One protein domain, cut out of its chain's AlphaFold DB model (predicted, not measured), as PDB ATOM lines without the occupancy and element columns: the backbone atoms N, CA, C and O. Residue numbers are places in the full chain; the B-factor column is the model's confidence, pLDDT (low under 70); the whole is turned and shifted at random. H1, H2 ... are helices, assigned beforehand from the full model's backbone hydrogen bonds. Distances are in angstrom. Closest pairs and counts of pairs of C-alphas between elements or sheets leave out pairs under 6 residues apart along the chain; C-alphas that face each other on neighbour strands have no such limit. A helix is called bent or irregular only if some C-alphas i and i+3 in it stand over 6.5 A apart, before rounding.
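Overview. This is residues 153 to 215 of the 222 residues of an uncharacterized protein of Stenotrophomonas sp. MYb238 (UniProt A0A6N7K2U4). Three helices form a small cluster whose centres make a triangle: two longer ones, H1 and H3, run roughly the same way, and the short H2 packs on H3 at a steep tilt, running back against both. A long loop, residues 185 to 197, folds back from the end of H2 to the start of H3. The printed part has 63 residues with three named helices, in the order H1, H2, H3, and no named strand; the class is all helix. It is compact, with a radius of gyration of the C-alphas of 11.3 A, and spans 31 by 22 by 17 A.

Arrangement. H3, residues 198 to 213, and H2, residues 176 to 184, touch, with closest C-alphas, those of Trp 176 and Lys 205, 6.4 A apart. Their lines stand at a steep tilt of 48 degrees, opposite ways. H1, residues 153 to 168, only just touches H3, with 3 pairs of C-alphas within 8 A; the closest, those of Val 156 and Ile 204, are 6.4 A apart. H1 touches H3 with residues 155 to 156 alone, and H3 touches H1 with residues 204 to 207 alone. H1 and H3 run the same way at a shallow tilt of 24 degrees. H1 and H2 are close but not clearly touching: their closest C-alphas, those of Ile 159 and Phe 183, are 7.6 A apart. They run opposite ways at a steep tilt of 51 degrees. In H3 every O i to N i+4 pair is within hydrogen-bond range; in H1 7 of 12 are, in H2 3 of 5.

Along the chain. H3, 22.4 A long, ends at C-alpha 213 (-7.991, 34.300, 17.935). H1, 25.1 A long, begins at C-alpha 153 (-29.054, 34.575, 11.597). It has a kink of 30 degrees near residue 162 and is irregular, but only just: C-alphas 162 and 165 are 6.8 A apart. H2, 10.7 A long, is irregular, with C-alphas 178 and 181 7.4 A apart.

Size, cuts and confidence. The two C-alphas farthest apart, those of Gln 171 and Leu 194, are 31.4 A apart. The printed part has no cut. The link from H1 to H2 is short, and that from H2 to H3 is long, with 13 residues. Mean pLDDT of the printed part is 96.6, and no printed residue is under 70.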
ATOM      1  N   SER A 153     -28.385  33.669  10.653       96.50
ATOM      2  CA  SER A 153     -29.054  34.575  11.597       96.50
ATOM      3  C   SER A 153     -29.688  33.864  12.791       96.50
ATOM      4  O   SER A 153     -29.857  34.498  13.823       96.50
ATOM      5  N   ILE A 154     -29.992  32.568  12.678       97.06
ATOM      6  CA  ILE A 154     -30.519  31.743  13.773       97.06
ATOM      7  C   ILE A 154     -29.389  30.936  14.419       97.06
ATOM      8  O   ILE A 154     -29.258  30.909  15.643       97.06
ATOM      9  N   ALA A 155     -28.534  30.307  13.608       97.69
ATOM     10  CA  ALA A 155     -27.481  29.429  14.108       97.69
ATOM     11  C   ALA A 155     -26.451  30.175  14.973       97.69
ATOM     12  O   ALA A 155     -26.097  29.700  16.048       97.69
ATOM     13  N   VAL A 156     -25.971  31.348  14.539       98.06
ATOM     14  CA  VAL A 156     -24.912  32.071  15.267       98.06
ATOM     15  C   VAL A 156     -25.378  32.539  16.647       98.06
ATOM     16  O   VAL A 156     -24.653  32.258  17.597       98.06
ATOM     17  N   PRO A 157     -26.547  33.186  16.824       97.44
ATOM     18  CA  PRO A 157     -27.021  33.540  18.162       97.44
ATOM     19  C   PRO A 157     -27.115  32.340  19.109       97.44
ATOM     20  O   PRO A 157     -26.616  32.423  20.230       97.44
ATOM     21  N   LEU A 158     -27.653  31.206  18.645       97.50
ATOM     22  CA  LEU A 158     -27.757  29.986  19.454       97.50
ATOM     23  C   LEU A 158     -26.384  29.409  19.820       97.50
ATOM     24  O   LEU A 158     -26.174  28.990  20.958       97.50
ATOM     25  N   ILE A 159     -25.434  29.419  18.883       97.25
ATOM     26  CA  ILE A 159     -24.045  29.014  19.140       97.25
ATOM     27  C   ILE A 159     -23.402  29.940  20.167       97.25
ATOM     28  O   ILE A 159     -22.767  29.465  21.100       97.25
ATOM     29  N   LEU A 160     -23.559  31.257  20.023       96.94
ATOM     30  CA  LEU A 160     -22.969  32.215  20.953       96.94
ATOM     31  C   LEU A 160     -23.546  32.051  22.360       96.94
ATOM     32  O   LEU A 160     -22.793  32.048  23.329       96.94
ATOM     33  N   GLU A 161     -24.858  31.857  22.475       95.81
ATOM     34  CA  GLU A 161     -25.517  31.609  23.755       95.81
ATOM     35  C   GLU A 161     -25.021  30.316  24.411       95.81
ATOM     36  O   GLU A 161     -24.795  30.283  25.622       95.81
ATOM     37  N   LYS A 162     -24.829  29.253  23.620       94.31
ATOM     38  CA  LYS A 162     -24.513  27.930  24.155       94.31
ATOM     39  C   LYS A 162     -23.022  27.699  24.403       94.31
ATOM     40  O   LYS A 162     -22.657  27.144  25.438       94.31
ATOM     41  N   GLU A 163     -22.174  28.135  23.481       92.56
ATOM     42  CA  GLU A 163     -20.777  27.699  23.378       92.56
ATOM     43  C   GLU A 163     -19.793  28.742  23.908       92.56
ATOM     44  O   GLU A 163     -18.745  28.388  24.438       92.56
ATOM     45  N   VAL A 164     -20.117  30.038  23.843       94.50
ATOM     46  CA  VAL A 164     -19.214  31.081  24.358       94.50
ATOM     47  C   VAL A 164     -19.026  31.017  25.873       94.50
ATOM     48  O   VAL A 164     -17.874  31.151  26.284       94.50
ATOM     49  N   PRO A 165     -20.051  30.778  26.726       95.38
ATOM     50  CA  PRO A 165     -19.891  30.803  28.186       95.38
ATOM     51  C   PRO A 165     -18.750  29.936  28.738       95.38
ATOM     52  O   PRO A 165     -18.242  30.219  29.829       95.38
ATOM     53  N   CYS A 166     -18.296  28.934  27.973       93.88
ATOM     54  CA  CYS A 166     -17.157  28.108  28.348       93.88
ATOM     55  C   CYS A 166     -15.839  28.860  28.526       93.88
ATOM     56  O   CYS A 166     -14.969  28.354  29.228       93.88
ATOM     57  N   TRP A 167     -15.704  30.090  28.018       95.25
ATOM     58  CA  TRP A 167     -14.524  30.937  28.245       95.25
ATOM     59  C   TRP A 167     -14.167  31.092  29.731       95.25
ATOM     60  O   TRP A 167     -13.003  31.268  30.073       95.25
ATOM     61  N   THR A 168     -15.152  30.968  30.625       95.75
ATOM     62  CA  THR A 168     -14.950  31.068  32.077       95.75
ATOM     63  C   THR A 168     -14.269  29.847  32.711       95.75
ATOM     64  O   THR A 168     -13.784  29.950  33.837       95.75
ATOM     65  N   TRP A 169     -14.221  28.694  32.031       95.50
ATOM     66  CA  TRP A 169     -13.569  27.470  32.528       95.50
ATOM     67  C   TRP A 169     -12.614  26.801  31.530       95.50
ATOM     68  O   TRP A 169     -11.881  25.888  31.914       95.50
ATOM     69  N   SER A 170     -12.616  27.222  30.268       94.94
ATOM     70  CA  SER A 170     -11.716  26.712  29.239       94.94
ATOM     71  C   SER A 170     -10.271  27.126  29.507       94.94
ATOM     72  O   SER A 170      -9.987  28.240  29.939       94.94
ATOM     73  N   GLN A 171      -9.350  26.202  29.241       95.69
ATOM     74  CA  GLN A 171      -7.903  26.429  29.338       95.69
ATOM     75  C   GLN A 171      -7.228  26.486  27.965       95.69
ATOM     76  O   GLN A 171      -6.062  26.860  27.870       95.69
ATOM     77  N   VAL A 172      -7.942  26.065  26.921       96.38
ATOM     78  CA  VAL A 172      -7.483  26.054  25.537       96.38
ATOM     79  C   VAL A 172      -8.625  26.443  24.610       96.38
ATOM     80  O   VAL A 172      -9.795  26.178  24.896       96.38
ATOM     81  N   ALA A 173      -8.274  27.024  23.469       96.69
ATOM     82  CA  ALA A 173      -9.213  27.308  22.401       96.69
ATOM     83  C   ALA A 173      -9.295  26.110  21.441       96.69
ATOM     84  O   ALA A 173      -8.335  25.798  20.731       96.69
ATOM     85  N   GLU A 174     -10.441  25.430  21.436       96.12
ATOM     86  CA  GLU A 174     -10.734  24.331  20.511       96.12
ATOM     87  C   GLU A 174     -10.883  24.860  19.075       96.12
ATOM     88  O   GLU A 174     -11.526  25.881  18.824       96.12
ATOM     89  N   THR A 175     -10.282  24.174  18.102       96.69
ATOM     90  CA  THR A 175     -10.289  24.623  16.703       96.69
ATOM     91  C   THR A 175     -11.600  24.269  16.001       96.69
ATOM     92  O   THR A 175     -12.415  23.489  16.494       96.69
ATOM     93  N   TRP A 176     -11.801  24.799  14.789       96.81
ATOM     94  CA  TRP A 176     -12.903  24.353  13.931       96.81
ATOM     95  C   TRP A 176     -12.897  22.833  13.728       96.81
ATOM     96  O   TRP A 176     -13.953  22.212  13.719       96.81
ATOM     97  N   GLU A 177     -11.725  22.214  13.578       95.75
ATOM     98  CA  GLU A 177     -11.652  20.783  13.279       95.75
ATOM     99  C   GLU A 177     -12.114  19.913  14.452       95.75
ATOM    100  O   GLU A 177     -12.743  18.879  14.213       95.75
ATOM    101  N   SER A 178     -11.881  20.342  15.700       94.62
ATOM    102  CA  SER A 178     -12.398  19.640  16.880       94.62
ATOM    103  C   SER A 178     -13.862  19.972  17.185       94.62
ATOM    104  O   SER A 178     -14.591  19.094  17.645       94.62
ATOM    105  N   MET A 179     -14.322  21.189  16.874       95.50
ATOM    106  CA  MET A 179     -15.680  21.637  17.213       95.50
ATOM    107  C   MET A 179     -16.731  21.428  16.117       95.50
ATOM    108  O   MET A 179     -17.924  21.412  16.413       95.50
ATOM    109  N   ARG A 180     -16.341  21.248  14.848       96.19
ATOM    110  CA  ARG A 180     -17.288  21.229  13.713       96.19
ATOM    111  C   ARG A 180     -18.420  20.213  13.862       96.19
ATOM    112  O   ARG A 180     -19.523  20.503  13.426       96.19
ATOM    113  N   SER A 181     -18.191  19.058  14.485       95.62
ATOM    114  CA  SER A 181     -19.249  18.064  14.717       95.62
ATOM    115  C   SER A 181     -20.305  18.556  15.712       95.62
ATOM    116  O   SER A 181     -21.487  18.274  15.544       95.62
ATOM    117  N   TYR A 182     -19.908  19.343  16.716       96.38
ATOM    118  CA  TYR A 182     -20.821  19.970  17.674       96.38
ATOM    119  C   TYR A 182     -21.585  21.143  17.065       96.38
ATOM    120  O   TYR A 182     -22.692  21.433  17.512       96.38
ATOM    121  N   PHE A 183     -21.022  21.805  16.051       97.69
ATOM    122  CA  PHE A 183     -21.679  22.917  15.363       97.69
ATOM    123  C   PHE A 183     -22.559  22.481  14.197       97.69
ATOM    124  O   PHE A 183     -23.559  23.136  13.924       97.69
ATOM    125  N   LEU A 184     -22.189  21.408  13.501       98.12
ATOM    126  CA  LEU A 184     -22.872  20.952  12.293       98.12
ATOM    127  C   LEU A 184     -23.812  19.769  12.544       98.12
ATOM    128  O   LEU A 184     -24.630  19.477  11.676       98.12
ATOM    129  N   GLY A 185     -23.713  19.097  13.695       97.50
ATOM    130  CA  GLY A 185     -24.397  17.826  13.927       97.50
ATOM    131  C   GLY A 185     -23.796  16.709  13.073       97.50
ATOM    132  O   GLY A 185     -22.654  16.806  12.627       97.50
ATOM    133  N   ALA A 186     -24.546  15.636  12.847       97.12
ATOM    134  CA  ALA A 186     -24.150  14.536  11.975       97.12
ATOM    135  C   ALA A 186     -25.358  13.977  11.201       97.12
ATOM    136  O   ALA A 186     -26.438  13.886  11.785       97.12
ATOM    137  N   PRO A 187     -25.182  13.577   9.928       96.81
ATOM    138  CA  PRO A 187     -23.934  13.591   9.159       96.81
ATOM    139  C   PRO A 187     -23.542  15.001   8.679       96.81
ATOM    140  O   PRO A 187     -24.381  15.887   8.516       96.81
ATOM    141  N   HIS A 188     -22.242  15.223   8.467       96.44
ATOM    142  CA  HIS A 188     -21.722  16.523   8.047       96.44
ATOM    143  C   HIS A 188     -20.487  16.416   7.145       96.44
ATOM    144  O   HIS A 188     -19.703  15.466   7.204       96.44
ATOM    145  N   GLY A 189     -20.297  17.440   6.317       95.25
ATOM    146  CA  GLY A 189     -19.076  17.696   5.567       95.25
ATOM    147  C   GLY A 189     -18.112  18.601   6.324       95.25
ATOM    148  O   GLY A 189     -18.198  18.795   7.535       95.25
ATOM    149  N   ALA A 190     -17.175  19.206   5.594       94.25
ATOM    150  CA  ALA A 190     -16.205  20.113   6.203       94.25
ATOM    151  C   ALA A 190     -16.845  21.407   6.739       94.25
ATOM    152  O   ALA A 190     -16.305  21.997   7.675       94.25
ATOM    153  N   ARG A 191     -17.928  21.883   6.098       95.19
ATOM    154  CA  ARG A 191     -18.579  23.189   6.351       95.19
ATOM    155  C   ARG A 191     -20.079  23.202   6.032       95.19
ATOM    156  O   ARG A 191     -20.634  24.262   5.802       95.19
ATOM    157  N   SER A 192     -20.711  22.042   5.955       96.25
ATOM    158  CA  SER A 192     -22.143  21.891   5.684       96.25
ATOM    159  C   SER A 192     -22.642  20.616   6.348       96.25
ATOM    160  O   SER A 192     -21.841  19.734   6.668       96.25
ATOM    161  N   SER A 193     -23.947  20.508   6.546       97.06
ATOM    162  CA  SER A 193     -24.606  19.304   7.046       97.06
ATOM    163  C   SER A 193     -26.048  19.260   6.560       97.06
ATOM    164  O   SER A 193     -26.438  20.048   5.701       97.06
ATOM    165  N   LEU A 194     -26.836  18.344   7.116       96.88
ATOM    166  CA  LEU A 194     -28.284  18.311   6.919       96.88
ATOM    167  C   LEU A 194     -29.031  19.407   7.701       96.88
ATOM    168  O   LEU A 194     -30.238  19.541   7.545       96.88
ATOM    169  N   PHE A 195     -28.327  20.181   8.534       97.81
ATOM    170  CA  PHE A 195     -28.902  21.287   9.304       97.81
ATOM    171  C   PHE A 195     -28.580  22.651   8.707       97.81
ATOM    172  O   PHE A 195     -29.365  23.580   8.845       97.81
ATOM    173  N   VAL A 196     -27.395  22.807   8.112       97.25
ATOM    174  CA  VAL A 196     -26.902  24.101   7.633       97.25
ATOM    175  C   VAL A 196     -26.238  23.971   6.268       97.25
ATOM    176  O   VAL A 196     -25.468  23.040   6.004       97.25
ATOM    177  N   SER A 197     -26.482  24.968   5.419       96.56
ATOM    178  CA  SER A 197     -25.848  25.082   4.108       96.56
ATOM    179  C   SER A 197     -24.337  25.326   4.217       96.56
ATOM    180  O   SER A 197     -23.804  25.671   5.277       96.56
ATOM    181  N   GLN A 198     -23.626  25.186   3.094       95.94
ATOM    182  CA  GLN A 198     -22.193  25.491   3.030       95.94
ATOM    183  C   GLN A 198     -21.886  26.959   3.353       95.94
ATOM    184  O   GLN A 198     -20.864  27.254   3.973       95.94
ATOM    185  N   GLU A 199     -22.760  27.877   2.939       97.00
ATOM    186  CA  GLU A 199     -22.634  29.300   3.250       97.00
ATOM    187  C   GLU A 199     -22.773  29.540   4.755       97.00
ATOM    188  O   GLU A 199     -21.880  30.138   5.365       97.00
ATOM    189  N   THR A 200     -23.826  28.994   5.373       97.94
ATOM    190  CA  THR A 200     -24.044  29.101   6.819       97.94
ATOM    191  C   THR A 200     -22.878  28.490   7.592       97.94
ATOM    192  O   THR A 200     -22.312  29.148   8.463       97.94
ATOM    193  N   GLY A 201     -22.441  27.271   7.261       98.06
ATOM    194  CA  GLY A 201     -21.326  26.633   7.964       98.06
ATOM    195  C   GLY A 201     -19.992  27.366   7.780       98.06
ATOM    196  O   GLY A 201     -19.199  27.454   8.718       98.06
ATOM    197  N   GLN A 202     -19.752  27.981   6.618       98.25
ATOM    198  CA  GLN A 202     -18.600  28.862   6.415       98.25
ATOM    199  C   GLN A 202     -18.694  30.148   7.253       98.25
ATOM    200  O   GLN A 202     -17.659  30.636   7.718       98.25
ATOM    201  N   GLY A 203     -19.897  30.690   7.447       98.56
ATOM    202  CA  GLY A 203     -20.161  31.816   8.343       98.56
ATOM    203  C   GLY A 203     -19.891  31.465   9.806       98.56
ATOM    204  O   GLY A 203     -19.117  32.161  10.461       98.56
ATOM    205  N   ILE A 204     -20.429  30.337  10.285       98.62
ATOM    206  CA  ILE A 204     -20.187  29.825  11.644       98.62
ATOM    207  C   ILE A 204     -18.685  29.660  11.886       98.62
ATOM    208  O   ILE A 204     -18.158  30.156  12.882       98.62
ATOM    209  N   LYS A 205     -17.976  29.020  10.945       98.44
ATOM    210  CA  LYS A 205     -16.526  28.832  11.032       98.44
ATOM    211  C   LYS A 205     -15.784  30.156  11.231       98.44
ATOM    212  O   LYS A 205     -14.944  30.242  12.119       98.44
ATOM    213  N   LYS A 206     -16.107  31.187  10.441       98.44
ATOM    214  CA  LYS A 206     -15.461  32.509  10.543       98.44
ATOM    215  C   LYS A 206     -15.687  33.157  11.908       98.44
ATOM    216  O   LYS A 206     -14.755  33.735  12.463       98.44
ATOM    217  N   VAL A 207     -16.904  33.058  12.449       98.44
ATOM    218  CA  VAL A 207     -17.221  33.581  13.787       98.44
ATOM    219  C   VAL A 207     -16.402  32.842  14.843       98.44
ATOM    220  O   VAL A 207     -15.717  33.489  15.632       98.44
ATOM    221  N   TRP A 208     -16.399  31.506  14.818       97.88
ATOM    222  CA  TRP A 208     -15.642  30.703  15.780       97.88
ATOM    223  C   TRP A 208     -14.138  30.982  15.722       97.88
ATOM    224  O   TRP A 208     -13.516  31.225  16.751       97.88
ATOM    225  N   GLU A 209     -13.562  31.027  14.517       97.44
ATOM    226  CA  GLU A 209     -12.150  31.365  14.316       97.44
ATOM    227  C   GLU A 209     -11.825  32.754  14.881       97.44
ATOM    228  O   GLU A 209     -10.834  32.920  15.587       97.44
ATOM    229  N   THR A 210     -12.695  33.740  14.656       97.94
ATOM    230  CA  THR A 210     -12.522  35.087  15.221       97.94
ATOM    231  C   THR A 210     -12.501  35.057  16.750       97.94
ATOM    232  O   THR A 210     -11.636  35.685  17.355       97.94
ATOM    233  N   LEU A 211     -13.407  34.302  17.381       97.38
ATOM    234  CA  LEU A 211     -13.465  34.181  18.839       97.38
ATOM    235  C   LEU A 211     -12.195  33.546  19.409       97.38
ATOM    236  O   LEU A 211     -11.614  34.090  20.347       97.38
ATOM    237  N   ILE A 212     -11.715  32.438  18.839       96.75
ATOM    238  CA  ILE A 212     -10.521  31.759  19.368       96.75
ATOM    239  C   ILE A 212      -9.248  32.599  19.204       96.75
ATOM    240  O   ILE A 212      -8.389  32.574  20.085       96.75
ATOM    241  N   TYR A 213      -9.140  33.410  18.142       97.38
ATOM    242  CA  TYR A 213      -7.991  34.300  17.935       97.38
ATOM    243  C   TYR A 213      -7.954  35.503  18.884       97.38
ATOM    244  O   TYR A 213      -6.919  36.157  18.987       97.38
ATOM    245  N   THR A 214      -9.033  35.781  19.620       97.12
ATOM    246  CA  THR A 214      -9.013  36.811  20.673       97.12
ATOM    247  C   THR A 214      -8.189  36.390  21.895       97.12
ATOM    248  O   THR A 214      -7.835  37.236  22.712       97.12
ATOM    249  N   GLY A 215      -7.905  35.091  22.050       96.31
ATOM    250  CA  GLY A 215      -7.263  34.525  23.238       96.31
ATOM    251  C   GLY A 215      -8.206  34.305  24.426       96.31
ATOM    252  O   GLY A 215      -7.747  33.867  25.478       96.31
TER     253      GLY A 215